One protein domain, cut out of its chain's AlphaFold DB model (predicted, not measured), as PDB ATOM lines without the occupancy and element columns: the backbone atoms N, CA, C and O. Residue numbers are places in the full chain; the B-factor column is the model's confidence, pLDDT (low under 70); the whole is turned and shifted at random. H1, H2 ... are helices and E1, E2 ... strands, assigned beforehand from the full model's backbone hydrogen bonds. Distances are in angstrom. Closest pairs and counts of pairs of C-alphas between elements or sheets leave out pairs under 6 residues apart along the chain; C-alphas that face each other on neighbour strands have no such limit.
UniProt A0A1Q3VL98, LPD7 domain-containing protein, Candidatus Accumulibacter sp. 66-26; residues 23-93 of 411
ATOM      1  N   VAL A  23      -2.210  29.979 -32.591       93.06
ATOM      2  CA  VAL A  23      -2.901  30.337 -33.830       93.06
ATOM      3  C   VAL A  23      -2.277  31.592 -34.428       93.06
ATOM      4  O   VAL A  23      -1.677  32.414 -33.731       93.06
ATOM      5  N   VAL A  24      -2.415  31.745 -35.739       92.88
ATOM      6  CA  VAL A  24      -2.247  33.036 -36.400       92.88
ATOM      7  C   VAL A  24      -3.524  33.834 -36.174       92.88
ATOM      8  O   VAL A  24      -4.612  33.347 -36.469       92.88
ATOM      9  N   SER A  25      -3.393  35.062 -35.688       91.25
ATOM     10  CA  SER A  25      -4.488  36.029 -35.627       91.25
ATOM     11  C   SER A  25      -4.043  37.321 -36.289       91.25
ATOM     12  O   SER A  25      -2.911  37.759 -36.092       91.25
ATOM     13  N   ALA A  26      -4.937  37.943 -37.044       89.25
ATOM     14  CA  ALA A  26      -4.856  39.370 -37.331       89.25
ATOM     15  C   ALA A  26      -5.645  40.127 -36.241       89.25
ATOM     16  O   ALA A  26      -6.519  39.509 -35.620       89.25
ATOM     17  N   PRO A  27      -5.373  41.415 -35.971       87.56
ATOM     18  CA  PRO A  27      -6.286  42.240 -35.187       87.56
ATOM     19  C   PRO A  27      -7.596  42.415 -35.962       87.56
ATOM     20  O   PRO A  27      -7.565  42.585 -37.181       87.56
ATOM     21  N   TYR A  28      -8.737  42.386 -35.270       81.12
ATOM     22  CA  TYR A  28     -10.057  42.527 -35.902       81.12
ATOM     23  C   TYR A  28     -10.236  43.897 -36.590       81.12
ATOM     24  O   TYR A  28     -10.829  44.001 -37.666       81.12
ATOM     25  N   TRP A  29      -9.624  44.934 -36.013       83.06
ATOM     26  CA  TRP A  29      -9.552  46.285 -36.562       83.06
ATOM     27  C   TRP A  29      -8.124  46.625 -37.006       83.06
ATOM     28  O   TRP A  29      -7.189  46.483 -36.222       83.06
ATOM     29  N   LEU A  30      -7.964  47.150 -38.223       83.19
ATOM     30  CA  LEU A  30      -6.706  47.681 -38.764       83.19
ATOM     31  C   LEU A  30      -6.945  49.123 -39.225       83.19
ATOM     32  O   LEU A  30      -7.924  49.393 -39.918       83.19
ATOM     33  N   ASP A  31      -6.132  50.069 -38.750       82.38
ATOM     34  CA  ASP A  31      -6.356  51.524 -38.898       82.38
ATOM     35  C   ASP A  31      -7.771  52.007 -38.483       82.38
ATOM     36  O   ASP A  31      -8.226  53.093 -38.838       82.38
ATOM     37  N   GLY A  32      -8.473  51.205 -37.672       79.31
ATOM     38  CA  GLY A  32      -9.857  51.429 -37.238       79.31
ATOM     39  C   GLY A  32     -10.940  50.840 -38.151       79.31
ATOM     40  O   GLY A  32     -12.093  50.807 -37.730       79.31
ATOM     41  N   MET A  33     -10.582  50.341 -39.335       76.19
ATOM     42  CA  MET A  33     -11.465  49.648 -40.285       76.19
ATOM     43  C   MET A  33     -11.449  48.130 -40.061       76.19
ATOM     44  O   MET A  33     -10.494  47.595 -39.498       76.19
ATOM     45  N   HIS A  34     -12.484  47.415 -40.510       78.94
ATOM     46  CA  HIS A  34     -12.526  45.955 -40.399       78.94
ATOM     47  C   HIS A  34     -11.418  45.260 -41.218       78.94
ATOM     48  O   HIS A  34     -11.315  45.433 -42.435       78.94
ATOM     49  N   ASN A  35     -10.601  44.425 -40.568       79.44
ATOM     50  CA  ASN A  35      -9.417  43.792 -41.159       79.44
ATOM     51  C   ASN A  35      -9.731  42.463 -41.877       79.44
ATOM     52  O   ASN A  35      -9.052  41.452 -41.681       79.44
ATOM     53  N   PHE A  36     -10.767  42.434 -42.719       78.75
ATOM     54  CA  PHE A  36     -11.231  41.204 -43.380       78.75
ATOM     55  C   PHE A  36     -10.121  40.436 -44.117       78.75
ATOM     56  O   PHE A  36     -10.052  39.207 -44.035       78.75
ATOM     57  N   THR A  37      -9.232  41.143 -44.821       77.06
ATOM     58  CA  THR A  37      -8.127  40.520 -45.565       77.06
ATOM     59  C   THR A  37      -7.109  39.879 -44.621       77.06
ATOM     60  O   THR A  37      -6.647  38.770 -44.891       77.06
ATOM     61  N   GLY A  38      -6.803  40.521 -43.487       84.31
ATOM     62  CA  GLY A  38      -5.962  39.946 -42.442       84.31
ATOM     63  C   GLY A  38      -6.604  38.733 -41.776       84.31
ATOM     64  O   GLY A  38      -5.971  37.685 -41.668       84.31
ATOM     65  N   LEU A  39      -7.878  38.839 -41.391       81.56
ATOM     66  CA  LEU A  39      -8.646  37.769 -40.743       81.56
ATOM     67  C   LEU A  39      -8.828  36.549 -41.659       81.56
ATOM     68  O   LEU A  39      -8.637  35.411 -41.227       81.56
ATOM     69  N   THR A  40      -9.120  36.763 -42.943       78.19
ATOM     70  CA  THR A  40      -9.191  35.686 -43.941       78.19
ATOM     71  C   THR A  40      -7.821  35.051 -44.178       78.19
ATOM     72  O   THR A  40      -7.724  33.825 -44.169       78.19
ATOM     73  N   MET A  41      -6.743  35.837 -44.278       84.38
ATOM     74  CA  MET A  41      -5.389  35.283 -44.395       84.38
ATOM     75  C   MET A  41      -4.975  34.492 -43.144       84.38
ATOM     76  O   MET A  41      -4.349  33.440 -43.267       84.38
ATOM     77  N   ALA A  42      -5.346  34.953 -41.946       87.69
ATOM     78  CA  ALA A  42      -5.119  34.244 -40.690       87.69
ATOM     79  C   ALA A  42      -5.891  32.912 -40.641       87.69
ATOM     80  O   ALA A  42      -5.321  31.886 -40.276       87.69
ATOM     81  N   ARG A  43      -7.152  32.894 -41.093       85.19
ATOM     82  CA  ARG A  43      -7.984  31.685 -41.236       85.19
ATOM     83  C   ARG A  43      -7.373  30.666 -42.207       85.19
ATOM     84  O   ARG A  43      -7.196  29.508 -41.831       85.19
ATOM     85  N   GLU A  44      -6.974  31.093 -43.405       85.25
ATOM     86  CA  GLU A  44      -6.274  30.243 -44.385       85.25
ATOM     87  C   GLU A  44      -4.944  29.696 -43.840       85.25
ATOM     88  O   GLU A  44      -4.609  28.523 -44.030       85.25
ATOM     89  N   LEU A  45      -4.181  30.529 -43.126       89.56
ATOM     90  CA  LEU A  45      -2.942  30.126 -42.466       89.56
ATOM     91  C   LEU A  45      -3.187  29.092 -41.365       89.56
ATOM     92  O   LEU A  45      -2.459  28.103 -41.304       89.56
ATOM     93  N   ASN A  46      -4.220  29.272 -40.541       90.56
ATOM     94  CA  ASN A  46      -4.589  28.326 -39.491       90.56
ATOM     95  C   ASN A  46      -5.011  26.967 -40.063       90.56
ATOM     96  O   ASN A  46      -4.599  25.938 -39.529       90.56
ATOM     97  N   GLU A  47      -5.732  26.930 -41.188       89.56
ATOM     98  CA  GLU A  47      -5.997  25.677 -41.906       89.56
ATOM     99  C   GLU A  47      -4.707  24.971 -42.349       89.56
ATOM    100  O   GLU A  47      -4.570  23.760 -42.164       89.56
ATOM    101  N   LEU A  48      -3.752  25.702 -42.935       90.44
ATOM    102  CA  LEU A  48      -2.466  25.140 -43.364       90.44
ATOM    103  C   LEU A  48      -1.631  24.649 -42.171       90.44
ATOM    104  O   LEU A  48      -1.024  23.584 -42.242       90.44
ATOM    105  N   ILE A  49      -1.644  25.387 -41.062       91.69
ATOM    106  CA  ILE A  49      -0.941  25.063 -39.813       91.69
ATOM    107  C   ILE A  49      -1.533  23.819 -39.137       91.69
ATOM    108  O   ILE A  49      -0.775  22.966 -38.668       91.69
ATOM    109  N   GLN A  50      -2.862  23.659 -39.143       91.00
ATOM    110  CA  GLN A  50      -3.519  22.428 -38.694       91.00
ATOM    111  C   GLN A  50      -3.173  21.242 -39.605       91.00
ATOM    112  O   GLN A  50      -2.772  20.195 -39.101       91.00
ATOM    113  N   LYS A  51      -3.245  21.412 -40.935       91.88
ATOM    114  CA  LYS A  51      -2.882  20.373 -41.923       91.88
ATOM    115  C   LYS A  51      -1.404  19.958 -41.826       91.88
ATOM    116  O   LYS A  51      -1.088  18.800 -42.075       91.88
ATOM    117  N   ALA A  52      -0.517  20.871 -41.428       91.06
ATOM    118  CA  ALA A  52       0.902  20.608 -41.176       91.06
ATOM    119  C   ALA A  52       1.208  20.069 -39.760       91.06
ATOM    120  O   ALA A  52       2.342  19.677 -39.494       91.06
ATOM    121  N   GLY A  53       0.237  20.067 -38.839       92.75
ATOM    122  CA  GLY A  53       0.410  19.603 -37.457       92.75
ATOM    123  C   GLY A  53       1.242  20.516 -36.544       92.75
ATOM    124  O   GLY A  53       1.507  20.145 -35.402       92.75
ATOM    125  N   ILE A  54       1.634  21.714 -36.994       93.00
ATOM    126  CA  ILE A  54       2.579  22.598 -36.278       93.00
ATOM    127  C   ILE A  54       1.919  23.528 -35.245       93.00
ATOM    128  O   ILE A  54       2.549  24.468 -34.773       93.00
ATOM    129  N   THR A  55       0.673  23.259 -34.838       90.88
ATOM    130  CA  THR A  55      -0.103  24.093 -33.893       90.88
ATOM    131  C   THR A  55       0.530  24.253 -32.508       90.88
ATOM    132  O   THR A  55       0.083  25.101 -31.745       90.88
ATOM    133  N   ARG A  56       1.556  23.467 -32.156       93.12
ATOM    134  CA  ARG A  56       2.317  23.596 -30.898       93.12
ATOM    135  C   ARG A  56       3.721  24.197 -31.070       93.12
ATOM    136  O   ARG A  56       4.412  24.393 -30.077       93.12
ATOM    137  N   ASP A  57       4.152  24.491 -32.298       92.19
ATOM    138  CA  ASP A  57       5.471  25.065 -32.591       92.19
ATOM    139  C   ASP A  57       5.331  26.537 -33.009       92.19
ATOM    140  O   ASP A  57       5.198  26.881 -34.190       92.19
ATOM    141  N   GLN A  58       5.380  27.422 -32.009       92.69
ATOM    142  CA  GLN A  58       5.287  28.865 -32.221       92.69
ATOM    143  C   GLN A  58       6.406  29.395 -33.138       92.69
ATOM    144  O   GLN A  58       6.193  30.369 -33.857       92.69
ATOM    145  N   GLU A  59       7.589  28.773 -33.142       91.12
ATOM    146  CA  GLU A  59       8.744  29.220 -33.927       91.12
ATOM    147  C   GLU A  59       8.647  28.781 -35.394       91.12
ATOM    148  O   GLU A  59       8.990  29.553 -36.292       91.12
ATOM    149  N   ALA A  60       8.119  27.586 -35.677       90.44
ATOM    150  CA  ALA A  60       7.746  27.194 -37.037       90.44
ATOM    151  C   ALA A  60       6.644  28.109 -37.597       90.44
ATOM    152  O   ALA A  60       6.762  28.586 -38.727       90.44
ATOM    153  N   MET A  61       5.620  28.425 -36.795       91.25
ATOM    154  CA  MET A  61       4.554  29.354 -37.189       91.25
ATOM    155  C   MET A  61       5.075  30.778 -37.440       91.25
ATOM    156  O   MET A  61       4.726  31.381 -38.455       91.25
ATOM    157  N   LYS A  62       5.962  31.307 -36.582       91.38
ATOM    158  CA  LYS A  62       6.622  32.612 -36.790       91.38
ATOM    159  C   LYS A  62       7.417  32.638 -38.099       91.38
ATOM    160  O   LYS A  62       7.225  33.550 -38.895       91.38
ATOM    161  N   ARG A  63       8.245  31.619 -38.371       90.00
ATOM    162  CA  ARG A  63       9.010  31.508 -39.634       90.00
ATOM    163  C   ARG A  63       8.103  31.466 -40.866       90.00
ATOM    164  O   ARG A  63       8.427  32.082 -41.879       90.00
ATOM    165  N   LEU A  64       6.967  30.774 -40.773       87.62
ATOM    166  CA  LEU A  64       5.966  30.687 -41.841       87.62
ATOM    167  C   LEU A  64       5.307  32.052 -42.124       87.62
ATOM    168  O   LEU A  64       5.059  32.371 -43.289       87.62
ATOM    169  N   LEU A  65       5.092  32.880 -41.094       88.25
ATOM    170  CA  LEU A  65       4.680  34.282 -41.242       88.25
ATOM    171  C   LEU A  65       5.776  35.155 -41.867       88.25
ATOM    172  O   LEU A  65       5.504  35.880 -42.819       88.25
ATOM    173  N   SER A  66       7.010  35.086 -41.355       84.50
ATOM    174  CA  SER A  66       8.119  35.950 -41.794       84.50
ATOM    175  C   SER A  66       8.494  35.779 -43.270       84.50
ATOM    176  O   SER A  66       9.096  36.678 -43.845       84.50
ATOM    177  N   GLY A  67       8.128  34.657 -43.896       79.88
ATOM    178  CA  GLY A  67       8.265  34.429 -45.338       79.88
ATOM    179  C   GLY A  67       7.141  35.015 -46.208       79.88
ATOM    180  O   GLY A  67       7.045  34.644 -47.376       79.88
ATOM    181  N   ARG A  68       6.249  35.860 -45.665       79.50
ATOM    182  CA  ARG A  68       5.107  36.452 -46.385       79.50
ATOM    183  C   ARG A  68       5.020  37.964 -46.163       79.50
ATOM    184  O   ARG A  68       4.431  38.405 -45.181       79.50
ATOM    185  N   ASP A  69       5.471  38.761 -47.131       74.88
ATOM    186  CA  ASP A  69       5.455  40.237 -47.058       74.88
ATOM    187  C   ASP A  69       4.071  40.823 -46.708       74.88
ATOM    188  O   ASP A  69       3.952  41.781 -45.943       74.88
ATOM    189  N   ARG A  70       2.992  40.208 -47.217       78.12
ATOM    190  CA  ARG A  70       1.609  40.627 -46.929       78.12
ATOM    191  C   ARG A  70       1.129  40.309 -45.507       78.12
ATOM    192  O   ARG A  70       0.150  40.905 -45.083       78.12
ATOM    193  N   ALA A  71       1.778  39.411 -44.764       82.38
ATOM    194  CA  ALA A  71       1.380  39.119 -43.383       82.38
ATOM    195  C   ALA A  71       1.660  40.314 -42.454       82.38
ATOM    196  O   ALA A  71       0.852  40.612 -41.577       82.38
ATOM    197  N   ALA A  72       2.754  41.045 -42.701       85.12
ATOM    198  CA  ALA A  72       3.072  42.279 -41.983       85.12
ATOM    199  C   ALA A  72       2.084  43.418 -42.303       85.12
ATOM    200  O   ALA A  72       1.706  44.162 -41.406       85.12
ATOM    201  N   MET A  73       1.617  43.516 -43.556       85.19
ATOM    202  CA  MET A  73       0.660  44.544 -44.006       85.19
ATOM    203  C   MET A  73      -0.701  44.493 -43.287       85.19
ATOM    204  O   MET A  73      -1.378  45.513 -43.236       85.19
ATOM    205  N   TYR A  74      -1.095  43.341 -42.735       87.62
ATOM    206  CA  TYR A  74      -2.357  43.180 -41.999       87.62
ATOM    207  C   TYR A  74      -2.157  42.836 -40.511       87.62
ATOM    208  O   TYR A  74      -3.078  42.322 -39.875       87.62
ATOM    209  N   GLU A  75      -0.955  43.090 -39.975       91.00
ATOM    210  CA  GLU A  75      -0.554  42.853 -38.576       91.00
ATOM    211  C   GLU A  75      -0.801  41.420 -38.054       91.00
ATOM    212  O   GLU A  75      -1.157  41.205 -36.894       91.00
ATOM    213  N   LEU A  76      -0.586  40.401 -38.895       93.06
ATOM    214  CA  LEU A  76      -0.706  39.008 -38.456       93.06
ATOM    215  C   LEU A  76       0.353  38.680 -37.388       93.06
ATOM    216  O   LEU A  76       1.555  38.852 -37.605       93.06
ATOM    217  N   LYS A  77      -0.096  38.131 -36.256       93.81
ATOM    218  CA  LYS A  77       0.722  37.687 -35.116       93.81
ATOM    219  C   LYS A  77       0.446  36.221 -34.763       93.81
ATOM    220  O   LYS A  77      -0.641  35.706 -35.018       93.81
ATOM    221  N   VAL A  78       1.427  35.545 -34.156       93.56
ATOM    222  CA  VAL A  78       1.270  34.181 -33.612       93.56
ATOM    223  C   VAL A  78       1.021  34.258 -32.107       93.56
ATOM    224  O   VAL A  78       1.947  34.544 -31.344       93.56
ATOM    225  N   ILE A  79      -0.211  33.976 -31.692       91.25
ATOM    226  CA  ILE A  79      -0.696  34.091 -30.306       91.25
ATOM    227  C   ILE A  79      -1.176  32.745 -29.770       91.25
ATOM    228  O   ILE A  79      -1.260  31.779 -30.529       91.25
ATOM    229  N   SER A  80      -1.456  32.645 -28.468       92.56
ATOM    230  CA  SER A  80      -2.091  31.437 -27.927       92.56
ATOM    231  C   SER A  80      -3.536  31.321 -28.419       92.56
ATOM    232  O   SER A  80      -4.202  32.314 -28.718       92.56
ATOM    233  N   GLU A  81      -4.033  30.091 -28.496       87.81
ATOM    234  CA  GLU A  81      -5.435  29.827 -28.817       87.81
ATOM    235  C   GLU A  81      -6.384  30.445 -27.769       87.81
ATOM    236  O   GLU A  81      -7.434  30.971 -28.133       87.81
ATOM    237  N   GLU A  82      -5.988  30.472 -26.490       87.50
ATOM    238  CA  GLU A  82      -6.728  31.158 -25.421       87.50
ATOM    239  C   GLU A  82      -6.794  32.687 -25.618       87.50
ATOM    240  O   GLU A  82      -7.863  33.259 -25.422       87.50
ATOM    241  N   GLU A  83      -5.710  33.351 -26.053       87.62
ATOM    242  CA  GLU A  83      -5.726  34.797 -26.356       87.62
ATOM    243  C   GLU A  83      -6.687  35.104 -27.514       87.62
ATOM    244  O   GLU A  83      -7.474  36.042 -27.430       87.62
ATOM    245  N   HIS A  84      -6.672  34.282 -28.567       84.56
ATOM    246  CA  HIS A  84      -7.555  34.443 -29.727       84.56
ATOM    247  C   HIS A  84      -9.037  34.237 -29.376       84.56
ATOM    248  O   HIS A  84      -9.890  35.009 -29.804       84.56
ATOM    249  N   LEU A  85      -9.354  33.227 -28.558       80.50
ATOM    250  CA  LEU A  85     -10.724  32.957 -28.098       80.50
ATOM    251  C   LEU A  85     -11.244  33.990 -27.080       80.50
ATOM    252  O   LEU A  85     -12.447  34.029 -26.822       80.50
ATOM    253  N   GLN A  86     -10.362  34.811 -26.503       81.75
ATOM    254  CA  GLN A  86     -10.700  35.904 -25.583       81.75
ATOM    255  C   GLN A  86     -10.589  37.297 -26.234       81.75
ATOM    256  O   GLN A  86     -10.736  38.302 -25.534       81.75
ATOM    257  N   ASP A  87     -10.366  37.386 -27.553       79.38
ATOM    258  CA  ASP A  87     -10.328  38.660 -28.277       79.38
ATOM    259  C   ASP A  87     -11.698  39.358 -28.197       79.38
ATOM    260  O   ASP A  87     -12.693  38.946 -28.802       79.38
ATOM    261  N   ALA A  88     -11.752  40.425 -27.399       70.31
ATOM    262  CA  ALA A  88     -12.986  41.138 -27.103       70.31
ATOM    263  C   ALA A  88     -13.530  41.927 -28.303       70.31
ATOM    264  O   ALA A  88     -14.734  42.179 -28.341       70.31
ATOM    265  N   ASP A  89     -12.688  42.306 -29.270       70.12
ATOM    266  CA  ASP A  89     -13.140  42.974 -30.491       70.12
ATOM    267  C   ASP A  89     -13.704  41.953 -31.485       70.12
ATOM    268  O   ASP A  89     -14.751  42.209 -32.076       70.12
ATOM    269  N   PHE A  90     -13.114  40.761 -31.596       65.75
ATOM    270  CA  PHE A  90     -13.706  39.657 -32.356       65.75
ATOM    271  C   PHE A  90     -15.064  39.231 -31.766       65.75
ATOM    272  O   PHE A  90     -16.091  39.269 -32.445       65.75
ATOM    273  N   VAL A  91     -15.105  38.897 -30.469       62.59
ATOM    274  CA  VAL A  91     -16.306  38.357 -29.798       62.59
ATOM    275  C   VAL A  91     -17.487  39.336 -29.802       62.59
ATOM    276  O   VAL A  91     -18.633  38.903 -29.909       62.59
ATOM    277  N   ARG A  92     -17.246  40.651 -29.709       60.72
ATOM    278  CA  ARG A  92     -18.321  41.664 -29.693       60.72
ATOM    279  C   ARG A  92     -18.993  41.903 -31.040       60.72
ATOM    280  O   ARG A  92     -20.100  42.429 -31.053       60.72
ATOM    281  N   ASN A  93     -18.336  41.577 -32.149       63.41
ATOM    282  CA  ASN A  93     -18.754  42.034 -33.477       63.41
ATOM    283  C   ASN A  93     -19.297  40.919 -34.385       63.41
ATOM    284  O   ASN A  93     -19.770  41.206 -35.479       63.41
TER     285      ASN A  93
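This is residues 23 to 93 of the 411 residues of the protein "LPD7 domain-containing protein" of Candidatus Accumulibacter sp. 66-26 (UniProt A0A1Q3VL98). At the core is a small ladder of two short antiparallel strands, E1 and E2, with the long helix H1 running back alongside E1 and the shorter helix H2 packed mostly on E2. H3 comes between H2 and E2 along the chain, near the first turns of H1, while past the end of E2 the little helix H4 turns back beside the start of E1, and H5 ends the printed part far from the core. No two of the five helices touch: H1 is near H2 and H3, and H5 is apart from both E1 and E2. The printed part has 71 residues, with five named helices and two named strands in the order E1, H1, H2, H3, E2, H4, H5; the sheet order is E1 - E2, and the class is mostly helix. The whole is compact, with a radius of gyration of the C-alphas of 11.6 A, and the C-alphas span 31 by 26 by 16 A, a rounded outline.

Begin with E1, residues 23 to 25, and look across to its antiparallel neighbour E2, residues 77 to 80; their directions stand at 131 degrees. The C-alphas of Val 24 and Val 78 face each other at 4.6 A, and N 77 and O 25, at 2.8 A, and N 23 and O 79, at 2.9 A, are within hydrogen-bond range. Between E1 and H1, residues 36 to 51, the closest C-alphas are those of Val 24 and Ala 42, 5.3 A apart. H1 and E2 are apart. Next look at H2, residues 58 to 66: its closest C-alphas with E2 are those of Lys 62 and Val 78, at 6.4 A. H1 and H2 are close but not clearly touching, with the C-alphas of Ile 49 and Met 61 closest at 7.4 A; they run opposite ways at a steep tilt of 48 degrees. H3, residues 69 to 73, is close to but not clearly touching H1, the closest C-alphas being those of Gly 38 and Ala 71, 7.4 A apart. For H4, residues 81 to 85, look at Glu 81, whose C-alpha is 5.6 A from that of Val 23, the closest pair with E1. H4 is close to but not clearly touching H5, residues 88 to 93, with the C-alphas of Leu 85 and Val 91 closest at 8.0 A. In H1, H2 and H4 every O i to N i+4 pair is within hydrogen-bond range; in H3 it is 0 of 1, beside 1 of 2 O i to N i+3 pairs, and in H5 1 of 2.

Find C-alpha 23 at (-2.901, 30.337, -33.830), where E1 begins its three residues. After it, residues 29 to 30 pair with residues 33 to 34, antiparallel, in a pairing too short to be named. H1 then starts at C-alpha 36, at (-11.231, 41.204, -43.380), and runs 22.5 A to C-alpha 51. H2 covers 12.2 A from Gln 58 to Ser 66, and H3 7.1 A from Asp 69 to Met 73. E2 runs 9.9 A from Lys 77 to Ser 80, and H4 6.2 A from Glu 81 to Leu 85. H5 covers 8.6 A from Ala 88 to C-alpha 93, at (-18.754, 42.034, -33.477).

The two C-alphas farthest apart are those of Gly 32 and Gly 53, 33.4 A. The printed part has no cut, and no link is long: E1 to H1, with 10 residues, and H1 to H2, with 6, are short, and the other links are tight. The mean pLDDT of the printed part is 84.9; the model's confidence is under 70 at residues 90 to 93, which belong to H5.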